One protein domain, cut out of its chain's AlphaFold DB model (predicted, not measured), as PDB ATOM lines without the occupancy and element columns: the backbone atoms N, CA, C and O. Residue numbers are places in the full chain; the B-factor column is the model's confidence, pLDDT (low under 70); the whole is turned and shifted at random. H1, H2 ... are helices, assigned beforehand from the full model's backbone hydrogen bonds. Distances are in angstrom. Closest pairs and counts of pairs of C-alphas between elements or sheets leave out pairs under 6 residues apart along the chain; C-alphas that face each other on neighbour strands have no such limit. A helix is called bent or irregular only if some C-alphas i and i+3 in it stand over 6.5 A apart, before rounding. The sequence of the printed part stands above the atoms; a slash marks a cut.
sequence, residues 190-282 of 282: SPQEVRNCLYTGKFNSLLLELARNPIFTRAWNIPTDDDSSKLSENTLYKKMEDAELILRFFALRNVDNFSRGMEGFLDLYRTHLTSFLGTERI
ATOM      1  N   SER A 190      40.295 -33.694   0.722       79.88
ATOM      2  CA  SER A 190      39.268 -34.562   0.156       79.88
ATOM      3  C   SER A 190      39.224 -34.410  -1.373       79.88
ATOM      4  O   SER A 190      39.612 -33.362  -1.898       79.88
ATOM      5  N   PRO A 191      38.689 -35.402  -2.106       84.31
ATOM      6  CA  PRO A 191      38.519 -35.288  -3.553       84.31
ATOM      7  C   PRO A 191      37.731 -34.039  -3.978       84.31
ATOM      8  O   PRO A 191      38.072 -33.393  -4.965       84.31
ATOM      9  N   GLN A 192      36.707 -33.636  -3.218       86.88
ATOM     10  CA  GLN A 192      35.947 -32.431  -3.550       86.88
ATOM     11  C   GLN A 192      36.726 -31.134  -3.305       86.88
ATOM     12  O   GLN A 192      36.571 -30.185  -4.070       86.88
ATOM     13  N   GLU A 193      37.590 -31.082  -2.291       79.19
ATOM     14  CA  GLU A 193      38.498 -29.945  -2.107       79.19
ATOM     15  C   GLU A 193      39.485 -29.823  -3.265       79.19
ATOM     16  O   GLU A 193      39.705 -28.721  -3.766       79.19
ATOM     17  N   VAL A 194      40.008 -30.958  -3.742       77.62
ATOM     18  CA  VAL A 194      40.847 -31.014  -4.945       77.62
ATOM     19  C   VAL A 194      40.067 -30.450  -6.140       77.62
ATOM     20  O   VAL A 194      40.525 -29.500  -6.774       77.62
ATOM     21  N   ARG A 195      38.835 -30.918  -6.395       83.44
ATOM     22  CA  ARG A 195      37.979 -30.381  -7.474       83.44
ATOM     23  C   ARG A 195      37.724 -28.882  -7.344       83.44
ATOM     24  O   ARG A 195      37.750 -28.181  -8.351       83.44
ATOM     25  N   ASN A 196      37.486 -28.385  -6.134       78.94
ATOM     26  CA  ASN A 196      37.240 -26.965  -5.897       78.94
ATOM     27  C   ASN A 196      38.463 -26.097  -6.251       78.94
ATOM     28  O   ASN A 196      38.299 -25.007  -6.792       78.94
ATOM     29  N   CYS A 197      39.682 -26.587  -5.994       71.19
ATOM     30  CA  CYS A 197      40.930 -25.911  -6.375       71.19
ATOM     31  C   CYS A 197      41.190 -25.926  -7.890       71.19
ATOM     32  O   CYS A 197      41.790 -25.002  -8.445       71.19
ATOM     33  N   LEU A 198      40.785 -27.002  -8.560       71.25
ATOM     34  CA  LEU A 198      41.089 -27.220  -9.973       71.25
ATOM     35  C   LEU A 198      40.082 -26.542 -10.891       71.25
ATOM     36  O   LEU A 198      40.456 -25.953 -11.901       71.25
ATOM     37  N   TYR A 199      38.809 -26.615 -10.525       76.06
ATOM     38  CA  TYR A 199      37.704 -26.162 -11.346       76.06
ATOM     39  C   TYR A 199      37.062 -24.935 -10.696       76.06
ATOM     40  O   TYR A 199      36.124 -25.060  -9.906       76.06
ATOM     41  N   THR A 200      37.551 -23.750 -11.046       70.62
ATOM     42  CA  THR A 200      36.979 -22.468 -10.615       70.62
ATOM     43  C   THR A 200      35.873 -21.997 -11.573       70.62
ATOM     44  O   THR A 200      35.644 -22.590 -12.629       70.62
ATOM     45  N   GLY A 201      35.135 -20.946 -11.197       75.56
ATOM     46  CA  GLY A 201      34.133 -20.299 -12.056       75.56
ATOM     47  C   GLY A 201      32.679 -20.479 -11.606       75.56
ATOM     48  O   GLY A 201      32.400 -21.003 -10.527       75.56
ATOM     49  N   LYS A 202      31.737 -20.027 -12.449       82.75
ATOM     50  CA  LYS A 202      30.308 -19.872 -12.108       82.75
ATOM     51  C   LYS A 202      29.665 -21.147 -11.571       82.75
ATOM     52  O   LYS A 202      28.960 -21.099 -10.570       82.75
ATOM     53  N   PHE A 203      29.933 -22.292 -12.201       86.81
ATOM     54  CA  PHE A 203      29.366 -23.558 -11.741       86.81
ATOM     55  C   PHE A 203      29.913 -23.964 -10.370       86.81
ATOM     56  O   PHE A 203      29.168 -24.464  -9.538       86.81
ATOM     57  N   ASN A 204      31.195 -23.708 -10.095       86.00
ATOM     58  CA  ASN A 204      31.758 -23.960  -8.774       86.00
ATOM     59  C   ASN A 204      31.114 -23.067  -7.707       86.00
ATOM     60  O   ASN A 204      30.705 -23.565  -6.662       86.00
ATOM     61  N   SER A 205      30.949 -21.776  -8.004       85.00
ATOM     62  CA  SER A 205      30.233 -20.842  -7.130       85.00
ATOM     63  C   SER A 205      28.793 -21.291  -6.871       85.00
ATOM     64  O   SER A 205      28.358 -21.269  -5.725       85.00
ATOM     65  N   LEU A 206      28.094 -21.784  -7.899       90.56
ATOM     66  CA  LEU A 206      26.739 -22.321  -7.769       90.56
ATOM     67  C   LEU A 206      26.680 -23.531  -6.826       90.56
ATOM     68  O   LEU A 206      25.769 -23.616  -6.008       90.56
ATOM     69  N   LEU A 207      27.637 -24.464  -6.902       92.31
ATOM     70  CA  LEU A 207      27.669 -25.603  -5.972       92.31
ATOM     71  C   LEU A 207      27.758 -25.136  -4.517       92.31
ATOM     72  O   LEU A 207      27.067 -25.673  -3.653       92.31
ATOM     73  N   LEU A 208      28.604 -24.138  -4.256       89.50
ATOM     74  CA  LEU A 208      28.807 -23.588  -2.919       89.50
ATOM     75  C   LEU A 208      27.583 -22.806  -2.435       89.50
ATOM     76  O   LEU A 208      27.199 -22.944  -1.277       89.50
ATOM     77  N   GLU A 209      26.940 -22.048  -3.322       90.44
ATOM     78  CA  GLU A 209      25.683 -21.353  -3.037       90.44
ATOM     79  C   GLU A 209      24.575 -22.346  -2.657       90.44
ATOM     80  O   GLU A 209      23.947 -22.223  -1.605       90.44
ATOM     81  N   LEU A 210      24.379 -23.389  -3.469       94.12
ATOM     82  CA  LEU A 210      23.372 -24.420  -3.219       94.12
ATOM     83  C   LEU A 210      23.657 -25.210  -1.935       94.12
ATOM     84  O   LEU A 210      22.720 -25.537  -1.206       94.12
ATOM     85  N   ALA A 211      24.929 -25.462  -1.612       93.06
ATOM     86  CA  ALA A 211      25.325 -26.117  -0.365       93.06
ATOM     87  C   ALA A 211      24.977 -25.290   0.891       93.06
ATOM     88  O   ALA A 211      24.842 -25.854   1.979       93.06
ATOM     89  N   ARG A 212      24.788 -23.968   0.763       91.38
ATOM     90  CA  ARG A 212      24.332 -23.085   1.855       91.38
ATOM     91  C   ARG A 212      22.823 -22.835   1.854       91.38
ATOM     92  O   ARG A 212      22.321 -22.164   2.754       91.38
ATOM     93  N   ASN A 213      22.073 -23.407   0.910       93.62
ATOM     94  CA  ASN A 213      20.624 -23.246   0.871       93.62
ATOM     95  C   ASN A 213      19.973 -23.749   2.185       93.62
ATOM     96  O   ASN A 213      20.234 -24.886   2.583       93.62
ATOM     97  N   PRO A 214      19.079 -22.975   2.838       92.50
ATOM     98  CA  PRO A 214      18.461 -23.358   4.114       92.50
ATOM     99  C   PRO A 214      17.696 -24.688   4.098       92.50
ATOM    100  O   PRO A 214      17.535 -25.335   5.131       92.50
ATOM    101  N   ILE A 215      17.151 -25.093   2.949       94.38
ATOM    102  CA  ILE A 215      16.479 -26.391   2.810       94.38
ATOM    103  C   ILE A 215      17.523 -27.507   2.852       94.38
ATOM    104  O   ILE A 215      17.355 -28.474   3.594       94.38
ATOM    105  N   PHE A 216      18.614 -27.345   2.105       95.06
ATOM    106  CA  PHE A 216      19.697 -28.317   2.044       95.06
ATOM    107  C   PHE A 216      20.418 -28.449   3.392       95.06
ATOM    108  O   PHE A 216      20.553 -29.552   3.917       95.06
ATOM    109  N   THR A 217      20.820 -27.333   4.001       93.94
ATOM    110  CA  THR A 217      21.551 -27.339   5.275       93.94
ATOM    111  C   THR A 217      20.736 -27.971   6.402       93.94
ATOM    112  O   THR A 217      21.273 -28.787   7.150       93.94
ATOM    113  N   ARG A 218      19.424 -27.707   6.473       93.31
ATOM    114  CA  ARG A 218      18.524 -28.382   7.425       93.31
ATOM    115  C   ARG A 218      18.408 -29.882   7.164       93.31
ATOM    116  O   ARG A 218      18.455 -30.650   8.117       93.31
ATOM    117  N   ALA A 219      18.286 -30.304   5.905       95.06
ATOM    118  CA  ALA A 219      18.180 -31.724   5.561       95.06
ATOM    119  C   ALA A 219      19.429 -32.529   5.972       95.06
ATOM    120  O   ALA A 219      19.315 -33.690   6.354       95.06
ATOM    121  N   TRP A 220      20.604 -31.896   5.932       93.75
ATOM    122  CA  TRP A 220      21.894 -32.525   6.238       93.75
ATOM    123  C   TRP A 220      22.470 -32.145   7.611       93.75
ATOM    124  O   TRP A 220      23.622 -32.471   7.897       93.75
ATOM    125  N   ASN A 221      21.693 -31.474   8.471       92.56
ATOM    126  CA  ASN A 221      22.137 -30.979   9.783       92.56
ATOM    127  C   ASN A 221      23.443 -30.154   9.722       92.56
ATOM    128  O   ASN A 221      24.308 -30.246  10.597       92.56
ATOM    129  N   ILE A 222      23.595 -29.345   8.674       92.06
ATOM    130  CA  ILE A 222      24.709 -28.411   8.510       92.06
ATOM    131  C   ILE A 222      24.300 -27.078   9.155       92.06
ATOM    132  O   ILE A 222      23.239 -26.550   8.821       92.06
ATOM    133  N   PRO A 223      25.112 -26.499  10.058       89.88
ATOM    134  CA  PRO A 223      24.803 -25.201  10.650       89.88
ATOM    135  C   PRO A 223      24.633 -24.104   9.586       89.88
ATOM    136  O   PRO A 223      25.419 -24.006   8.641       89.88
ATOM    137  N   THR A 224      23.599 -23.278   9.738       83.81
ATOM    138  CA  THR A 224      23.289 -22.153   8.835       83.81
ATOM    139  C   THR A 224      24.031 -20.871   9.191       83.81
ATOM    140  O   THR A 224      24.114 -19.976   8.363       83.81
ATOM    141  N   ASP A 225      24.540 -20.778  10.417       80.06
ATOM    142  CA  ASP A 225      25.303 -19.635  10.903       80.06
ATOM    143  C   ASP A 225      26.772 -19.773  10.483       80.06
ATOM    144  O   ASP A 225      27.481 -20.662  10.978       80.06
ATOM    145  N   ASP A 226      27.187 -18.924   9.539       68.62
ATOM    146  CA  ASP A 226      28.522 -18.924   8.935       68.62
ATOM    147  C   ASP A 226      29.633 -18.586   9.946       68.62
ATOM    148  O   ASP A 226      30.755 -19.069   9.789       68.62
ATOM    149  N   ASP A 227      29.308 -17.864  11.025       63.91
ATOM    150  CA  ASP A 227      30.267 -17.447  12.058       63.91
ATOM    151  C   ASP A 227      30.303 -18.396  13.268       63.91
ATOM    152  O   ASP A 227      31.065 -18.205  14.223       63.91
ATOM    153  N   SER A 228      29.501 -19.464  13.247       72.38
ATOM    154  CA  SER A 228      29.448 -20.412  14.358       72.38
ATOM    155  C   SER A 228      30.635 -21.382  14.349       72.38
ATOM    156  O   SER A 228      30.941 -22.028  13.345       72.38
ATOM    157  N   SER A 229      31.251 -21.604  15.517       72.88
ATOM    158  CA  SER A 229      32.253 -22.670  15.711       72.88
ATOM    159  C   SER A 229      31.719 -24.058  15.326       72.88
ATOM    160  O   SER A 229      32.456 -24.921  14.859       72.88
ATOM    161  N   LYS A 230      30.403 -24.254  15.440       81.00
ATOM    162  CA  LYS A 230      29.720 -25.488  15.044       81.00
ATOM    163  C   LYS A 230      29.835 -25.768  13.546       81.00
ATOM    164  O   LYS A 230      29.856 -26.934  13.152       81.00
ATOM    165  N   LEU A 231      29.883 -24.733  12.701       82.94
ATOM    166  CA  LEU A 231      29.998 -24.914  11.256       82.94
ATOM    167  C   LEU A 231      31.378 -25.448  10.870       82.94
ATOM    168  O   LEU A 231      31.473 -26.400  10.098       82.94
ATOM    169  N   SER A 232      32.445 -24.880  11.434       76.69
ATOM    170  CA  SER A 232      33.820 -25.319  11.157       76.69
ATOM    171  C   SER A 232      34.124 -26.718  11.713       76.69
ATOM    172  O   SER A 232      34.969 -27.434  11.165       76.69
ATOM    173  N   GLU A 233      33.400 -27.145  12.749       82.62
ATOM    174  CA  GLU A 233      33.449 -28.502  13.307       82.62
ATOM    175  C   GLU A 233      32.627 -29.529  12.507       82.62
ATOM    176  O   GLU A 233      32.934 -30.725  12.540       82.62
ATOM    177  N   ASN A 234      31.605 -29.096  11.759       88.44
ATOM    178  CA  ASN A 234      30.778 -29.995  10.958       88.44
ATOM    179  C   ASN A 234      31.627 -30.676   9.872       88.44
ATOM    180  O   ASN A 234      32.308 -30.012   9.098       88.44
ATOM    181  N   THR A 235      31.588 -32.010   9.789       87.31
ATOM    182  CA  THR A 235      32.476 -32.766   8.885       87.31
ATOM    183  C   THR A 235      32.110 -32.601   7.408       87.31
ATOM    184  O   THR A 235      33.018 -32.427   6.592       87.31
ATOM    185  N   LEU A 236      30.808 -32.591   7.076       90.31
ATOM    186  CA  LEU A 236      30.330 -32.366   5.704       90.31
ATOM    187  C   LEU A 236      30.769 -30.993   5.208       90.31
ATOM    188  O   LEU A 236      31.227 -30.849   4.073       90.31
ATOM    189  N   TYR A 237      30.693 -30.003   6.104       88.50
ATOM    190  CA  TYR A 237      31.292 -28.711   5.875       88.50
ATOM    191  C   TYR A 237      32.826 -28.862   5.795       88.50
ATOM    192  O   TYR A 237      33.408 -28.859   4.732       88.50
ATOM    193  N   LYS A 238      33.576 -29.121   6.849       82.06
ATOM    194  CA  LYS A 238      35.055 -29.148   6.811       82.06
ATOM    195  C   LYS A 238      35.743 -29.870   5.616       82.06
ATOM    196  O   LYS A 238      36.836 -29.457   5.221       82.06
ATOM    197  N   LYS A 239      35.136 -30.917   5.041       83.94
ATOM    198  CA  LYS A 239      35.641 -31.680   3.881       83.94
ATOM    199  C   LYS A 239      34.992 -31.372   2.522       83.94
ATOM    200  O   LYS A 239      35.238 -32.095   1.574       83.94
ATOM    201  N   MET A 240      34.163 -30.339   2.388       89.19
ATOM    202  CA  MET A 240      33.473 -30.034   1.111       89.19
ATOM    203  C   MET A 240      32.500 -31.112   0.618       89.19
ATOM    204  O   MET A 240      32.048 -31.057  -0.520       89.19
ATOM    205  N   GLU A 241      32.101 -32.049   1.478       92.25
ATOM    206  CA  GLU A 241      31.199 -33.141   1.100       92.25
ATOM    207  C   GLU A 241      29.767 -32.643   0.839       92.25
ATOM    208  O   GLU A 241      29.063 -33.217   0.019       92.25
ATOM    209  N   ASP A 242      29.336 -31.537   1.446       93.75
ATOM    210  CA  ASP A 242      28.077 -30.858   1.093       93.75
ATOM    211  C   ASP A 242      28.032 -30.384  -0.379       93.75
ATOM    212  O   ASP A 242      27.058 -30.639  -1.084       93.75
ATOM    213  N   ALA A 243      29.102 -29.769  -0.884       93.50
ATOM    214  CA  ALA A 243      29.253 -29.353  -2.268       93.50
ATOM    215  C   ALA A 243      29.396 -30.574  -3.182       93.50
ATOM    216  O   ALA A 243      28.887 -30.563  -4.303       93.50
ATOM    217  N   GLU A 244      30.033 -31.645  -2.698       95.00
ATOM    218  CA  GLU A 244      30.078 -32.921  -3.411       95.00
ATOM    219  C   GLU A 244      28.679 -33.527  -3.560       95.00
ATOM    220  O   GLU A 244      28.343 -34.008  -4.635       95.00
ATOM    221  N   LEU A 245      27.832 -33.474  -2.529       96.19
ATOM    222  CA  LEU A 245      26.452 -33.965  -2.597       96.19
ATOM    223  C   LEU A 245      25.635 -33.206  -3.652       96.19
ATOM    224  O   LEU A 245      24.911 -33.830  -4.430       96.19
ATOM    225  N   ILE A 246      25.800 -31.882  -3.738       96.44
ATOM    226  CA  ILE A 246      25.200 -31.084  -4.815       96.44
ATOM    227  C   ILE A 246      25.792 -31.473  -6.178       96.44
ATOM    228  O   ILE A 246      25.053 -31.662  -7.144       96.44
ATOM    229  N   LEU A 247      27.114 -31.645  -6.282       95.56
ATOM    230  CA  LEU A 247      27.757 -32.064  -7.530       95.56
ATOM    231  C   LEU A 247      27.254 -33.437  -7.991       95.56
ATOM    232  O   LEU A 247      26.971 -33.616  -9.174       95.56
ATOM    233  N   ARG A 248      27.090 -34.385  -7.064       95.81
ATOM    234  CA  ARG A 248      26.520 -35.710  -7.325       95.81
ATOM    235  C   ARG A 248      25.106 -35.596  -7.875       95.81
ATOM    236  O   ARG A 248      24.795 -36.313  -8.817       95.81
ATOM    237  N   PHE A 249      24.276 -34.689  -7.357       94.19
ATOM    238  CA  PHE A 249      22.940 -34.453  -7.915       94.19
ATOM    239  C   PHE A 249      22.999 -34.082  -9.405       94.19
ATOM    240  O   PHE A 249      22.274 -34.673 -10.204       94.19
ATOM    241  N   PHE A 250      23.887 -33.164  -9.799       93.31
ATOM    242  CA  PHE A 250      24.059 -32.803 -11.209       93.31
ATOM    243  C   PHE A 250      24.655 -33.949 -12.037       93.31
ATOM    244  O   PHE A 250      24.120 -34.306 -13.085       93.31
ATOM    245  N   ALA A 251      25.727 -34.574 -11.549       93.06
ATOM    246  CA  ALA A 251      26.421 -35.634 -12.271       93.06
ATOM    247  C   ALA A 251      25.533 -36.870 -12.485       93.06
ATOM    248  O   ALA A 251      25.499 -37.419 -13.582       93.06
ATOM    249  N   LEU A 252      24.754 -37.282 -11.479       93.44
ATOM    250  CA  LEU A 252      23.901 -38.475 -11.539       93.44
ATOM    251  C   LEU A 252      22.697 -38.331 -12.478       93.44
ATOM    252  O   LEU A 252      22.069 -39.332 -12.808       93.44
ATOM    253  N   ARG A 253      22.402 -37.130 -12.988       92.00
ATOM    254  CA  ARG A 253      21.486 -36.974 -14.133       92.00
ATOM    255  C   ARG A 253      22.036 -37.634 -15.401       92.00
ATOM    256  O   ARG A 253      21.263 -38.012 -16.269       92.00
ATOM    257  N   ASN A 254      23.354 -37.812 -15.468       89.88
ATOM    258  CA  ASN A 254      24.101 -38.426 -16.562       89.88
ATOM    259  C   ASN A 254      24.594 -39.838 -16.184       89.88
ATOM    260  O   ASN A 254      25.692 -40.234 -16.575       89.88
ATOM    261  N   VAL A 255      23.814 -40.583 -15.388       90.88
ATOM    262  CA  VAL A 255      24.190 -41.907 -14.852       90.88
ATOM    263  C   VAL A 255      24.549 -42.928 -15.934       90.88
ATOM    264  O   VAL A 255      25.362 -43.811 -15.684       90.88
ATOM    265  N   ASP A 256      24.033 -42.769 -17.153       89.06
ATOM    266  CA  ASP A 256      24.379 -43.628 -18.292       89.06
ATOM    267  C   ASP A 256      25.875 -43.557 -18.660       89.06
ATOM    268  O   ASP A 256      26.417 -44.488 -19.252       89.06
ATOM    269  N   ASN A 257      26.568 -42.484 -18.261       88.38
ATOM    270  CA  ASN A 257      28.014 -42.302 -18.431       88.38
ATOM    271  C   ASN A 257      28.823 -42.661 -17.165       88.38
ATOM    272  O   ASN A 257      30.027 -42.387 -17.095       88.38
ATOM    273  N   PHE A 258      28.186 -43.250 -16.145       90.38
ATOM    274  CA  PHE A 258      28.838 -43.592 -14.882       90.38
ATOM    275  C   PHE A 258      29.988 -44.581 -15.094       90.38
ATOM    276  O   PHE A 258      29.808 -45.702 -15.565       90.38
ATOM    277  N   SER A 259      31.198 -44.170 -14.717       86.31
ATOM    278  CA  SER A 259      32.402 -44.987 -14.848       86.31
ATOM    279  C   SER A 259      33.468 -44.557 -13.840       86.31
ATOM    280  O   SER A 259      33.415 -43.456 -13.306       86.31
ATOM    281  N   ARG A 260      34.458 -45.429 -13.585       85.94
ATOM    282  CA  ARG A 260      35.616 -45.153 -12.701       85.94
ATOM    283  C   ARG A 260      35.258 -44.863 -11.232       85.94
ATOM    284  O   ARG A 260      36.010 -44.192 -10.530       85.94
ATOM    285  N   GLY A 261      34.136 -45.407 -10.754       91.00
ATOM    286  CA  GLY A 261      33.626 -45.137  -9.408       91.00
ATOM    287  C   GLY A 261      33.112 -43.702  -9.256       91.00
ATOM    288  O   GLY A 261      33.180 -42.906 -10.184       91.00
ATOM    289  N   MET A 262      32.576 -43.363  -8.080       92.62
ATOM    290  CA  MET A 262      31.978 -42.038  -7.866       92.62
ATOM    291  C   MET A 262      32.999 -40.911  -8.037       92.62
ATOM    292  O   MET A 262      32.712 -39.930  -8.706       92.62
ATOM    293  N   GLU A 263      34.198 -41.065  -7.479       88.38
ATOM    294  CA  GLU A 263      35.256 -40.058  -7.575       88.38
ATOM    295  C   GLU A 263      35.615 -39.760  -9.039       88.38
ATOM    296  O   GLU A 263      35.400 -38.646  -9.515       88.38
ATOM    297  N   GLY A 264      36.019 -40.789  -9.792       84.12
ATOM    298  CA  GLY A 264      36.377 -40.634 -11.199       84.12
ATOM    299  C   GLY A 264      35.212 -40.165 -12.075       84.12
ATOM    300  O   GLY A 264      35.431 -39.420 -13.028       84.12
ATOM    301  N   PHE A 265      33.972 -40.538 -11.748       91.25
ATOM    302  CA  PHE A 265      32.793 -40.042 -12.455       91.25
ATOM    303  C   PHE A 265      32.584 -38.537 -12.259       91.25
ATOM    304  O   PHE A 265      32.309 -37.826 -13.226       91.25
ATOM    305  N   LEU A 266      32.751 -38.032 -11.033       92.06
ATOM    306  CA  LEU A 266      32.637 -36.600 -10.746       92.06
ATOM    307  C   LEU A 266      33.761 -35.803 -11.426       92.06
ATOM    308  O   LEU A 266      33.498 -34.717 -11.942       92.06
ATOM    309  N   ASP A 267      34.982 -36.345 -11.494       86.12
ATOM    310  CA  ASP A 267      36.107 -35.714 -12.204       86.12
ATOM    311  C   ASP A 267      35.878 -35.645 -13.716       86.12
ATOM    312  O   ASP A 267      36.102 -34.603 -14.343       86.12
ATOM    313  N   LEU A 268      35.365 -36.729 -14.306       85.50
ATOM    314  CA  LEU A 268      34.963 -36.746 -15.711       85.50
ATOM    315  C   LEU A 268      33.862 -35.718 -15.971       85.50
ATOM    316  O   LEU A 268      34.008 -34.888 -16.867       85.50
ATOM    317  N   TYR A 269      32.804 -35.717 -15.156       90.00
ATOM    318  CA  TYR A 269      31.709 -34.756 -15.276       90.00
ATOM    319  C   TYR A 269      32.218 -33.308 -15.228       90.00
ATOM    320  O   TYR A 269      31.846 -32.501 -16.080       90.00
ATOM    321  N   ARG A 270      33.112 -32.975 -14.283       86.94
ATOM    322  CA  ARG A 270      33.714 -31.634 -14.187       86.94
ATOM    323  C   ARG A 270      34.540 -31.285 -15.417       86.94
ATOM    324  O   ARG A 270      34.389 -30.189 -15.940       86.94
ATOM    325  N   THR A 271      35.360 -32.213 -15.899       82.56
ATOM    326  CA  THR A 271      36.195 -32.008 -17.090       82.56
ATOM    327  C   THR A 271      35.348 -31.721 -18.328       82.56
ATOM    328  O   THR A 271      35.568 -30.719 -19.008       82.56
ATOM    329  N   HIS A 272      34.332 -32.549 -18.582       83.12
ATOM    330  CA  HIS A 272      33.414 -32.377 -19.708       83.12
ATOM    331  C   HIS A 272      32.622 -31.072 -19.610       83.12
ATOM    332  O   HIS A 272      32.489 -30.350 -20.599       83.12
ATOM    333  N   LEU A 273      32.143 -30.728 -18.412       82.88
ATOM    334  CA  LEU A 273      31.420 -29.484 -18.192       82.88
ATOM    335  C   LEU A 273      32.317 -28.255 -18.413       82.88
ATOM    336  O   LEU A 273      31.874 -27.296 -19.034       82.88
ATOM    337  N   THR A 274      33.572 -28.275 -17.955       74.00
ATOM    338  CA  THR A 274      34.523 -27.171 -18.168       74.00
ATOM    339  C   THR A 274      34.906 -27.008 -19.639       74.00
ATOM    340  O   THR A 274      34.956 -25.877 -20.115       74.00
ATOM    341  N   SER A 275      35.137 -28.108 -20.363       68.88
ATOM    342  CA  SER A 275      35.428 -28.073 -21.804       68.88
ATOM    343  C   SER A 275      34.236 -27.508 -22.595       68.88
ATOM    344  O   SER A 275      34.407 -26.659 -23.469       68.88
ATOM    345  N   PHE A 276      33.003 -27.886 -22.226       67.81
ATOM    346  CA  PHE A 276      31.791 -27.422 -22.907       67.81
ATOM    347  C   PHE A 276      31.385 -25.982 -22.550       67.81
ATOM    348  O   PHE A 276      30.943 -25.236 -23.419       67.81
ATOM    349  N   LEU A 277      31.555 -25.562 -21.293       66.69
ATOM    350  CA  LEU A 277      31.383 -24.164 -20.867       66.69
ATOM    351  C   LEU A 277      32.536 -23.255 -21.332       66.69
ATOM    352  O   LEU A 277      32.626 -22.119 -20.864       66.69
ATOM    353  N   GLY A 278      33.429 -23.762 -22.193       49.97
ATOM    354  CA  GLY A 278      34.674 -23.130 -22.602       49.97
ATOM    355  C   GLY A 278      34.565 -21.615 -22.738       49.97
ATOM    356  O   GLY A 278      33.703 -21.089 -23.441       49.97
ATOM    357  N   THR A 279      35.495 -20.896 -22.106       40.31
ATOM    358  CA  THR A 279      35.729 -19.470 -22.384       40.31
ATOM    359  C   THR A 279      34.534 -18.528 -22.184       40.31
ATOM    360  O   THR A 279      34.470 -17.497 -22.844       40.31
ATOM    361  N   GLU A 280      33.682 -18.720 -21.175       33.06
ATOM    362  CA  GLU A 280      33.155 -17.530 -20.482       33.06
ATOM    363  C   GLU A 280      34.267 -16.937 -19.599       33.06
ATOM    364  O   GLU A 280      34.214 -16.962 -18.369       33.06
ATOM    365  N   ARG A 281      35.317 -16.427 -20.261       32.03
ATOM    366  CA  ARG A 281      36.120 -15.340 -19.706       32.03
ATOM    367  C   ARG A 281      35.144 -14.184 -19.516       32.03
ATOM    368  O   ARG A 281      34.614 -13.671 -20.500       32.03
ATOM    369  N   ILE A 282      34.883 -13.830 -18.266       29.25
ATOM    370  CA  ILE A 282      34.580 -12.440 -17.930       29.25
ATOM    371  C   ILE A 282      35.910 -11.826 -17.525       29.25
ATOM    372  O   ILE A 282      36.593 -12.467 -16.692       29.25
TER     373      ILE A 282
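Overview. This is residues 190 to 282 of the 282 residues of the protein "DUF262 domain-containing protein" of Merismopedia glauca CCAP 1448/3 (UniProt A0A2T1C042). A long, kinked helix, H6, runs out from the middle of the domain; H2 crosses its first part, and H7 crosses it near the kink. H1 is beside H7, nearly in line with its direction, and the short helices H3, H4 and H5 make the end of the domain away from H7. The printed part has 93 residues with seven named helices, H1 to H7 in order, and no named strand; the class is all helix. The whole is compact, with a radius of gyration of the C-alphas of 13.9 A, and spans 38 by 33 by 22 A.

Along the chain. Start at Ser 190 and find C-alpha 191 at (38.519, -35.288, -3.553), where H1, residues 191 to 198, begins. Next come H2, residues 202 to 211, 14.2 A long, and H3, residues 214 to 219. Read on to H4, residues 229 to 233, and H5, residues 235 to 238. Find C-alpha 241 at (31.199, -33.141, 1.100); from there H6, residues 241 to 257, runs 21.8 A. H7, residues 261 to 276, runs 22.3 A and ends at C-alpha 276, at (31.791, -27.422, -22.907).

Arrangement. Look first at H6, the hub, which touches three helices; it has a kink of 51 degrees near residue 251 and is irregular, with C-alphas 253 and 256 8.4 A apart. With residues 242 to 247 alone it touches H2, at a steep tilt of 62 degrees, opposite ways; the closest C-alphas, of Ala 211 and Ala 243, are 5.4 A apart. H7, with residues 265 to 269 alone, touches H6, about perpendicular at 81 degrees; the closest C-alphas, of Ala 251 and Tyr 269, are 6.1 A apart. H1 and H6 only just touch, with 3 pairs of C-alphas within 8 A, the closest those of Gln 192 and Glu 244 at 5.9 A. H1 and H7 are close but not clearly touching, at a shallow tilt of 19 degrees, the same way; the closest C-alphas, of Pro 191 and Glu 263, are 7.0 A apart. H4 and H5 touch only at the corner, and only just, with 3 pairs of C-alphas within 8 A, the closest those of Ser 232 and Lys 238 at 5.9 A. H3 touches no helix; H2 and H7 are apart. In H1, H2, H3, H4 and H7 every O i to N i+4 pair is within hydrogen-bond range, in H6 8 of 13 are, and H5 is too short for such a pair.

Size, cuts and confidence. The C-alphas farthest apart, of Ser 229 and Asp 256, are 40.7 A apart. The printed part has no cut, and no link is long. Look for low confidence, under 70, at residues 226 to 227 and 275 to 282, the last being the chain's last residue; the mean pLDDT of the printed part is 83.5.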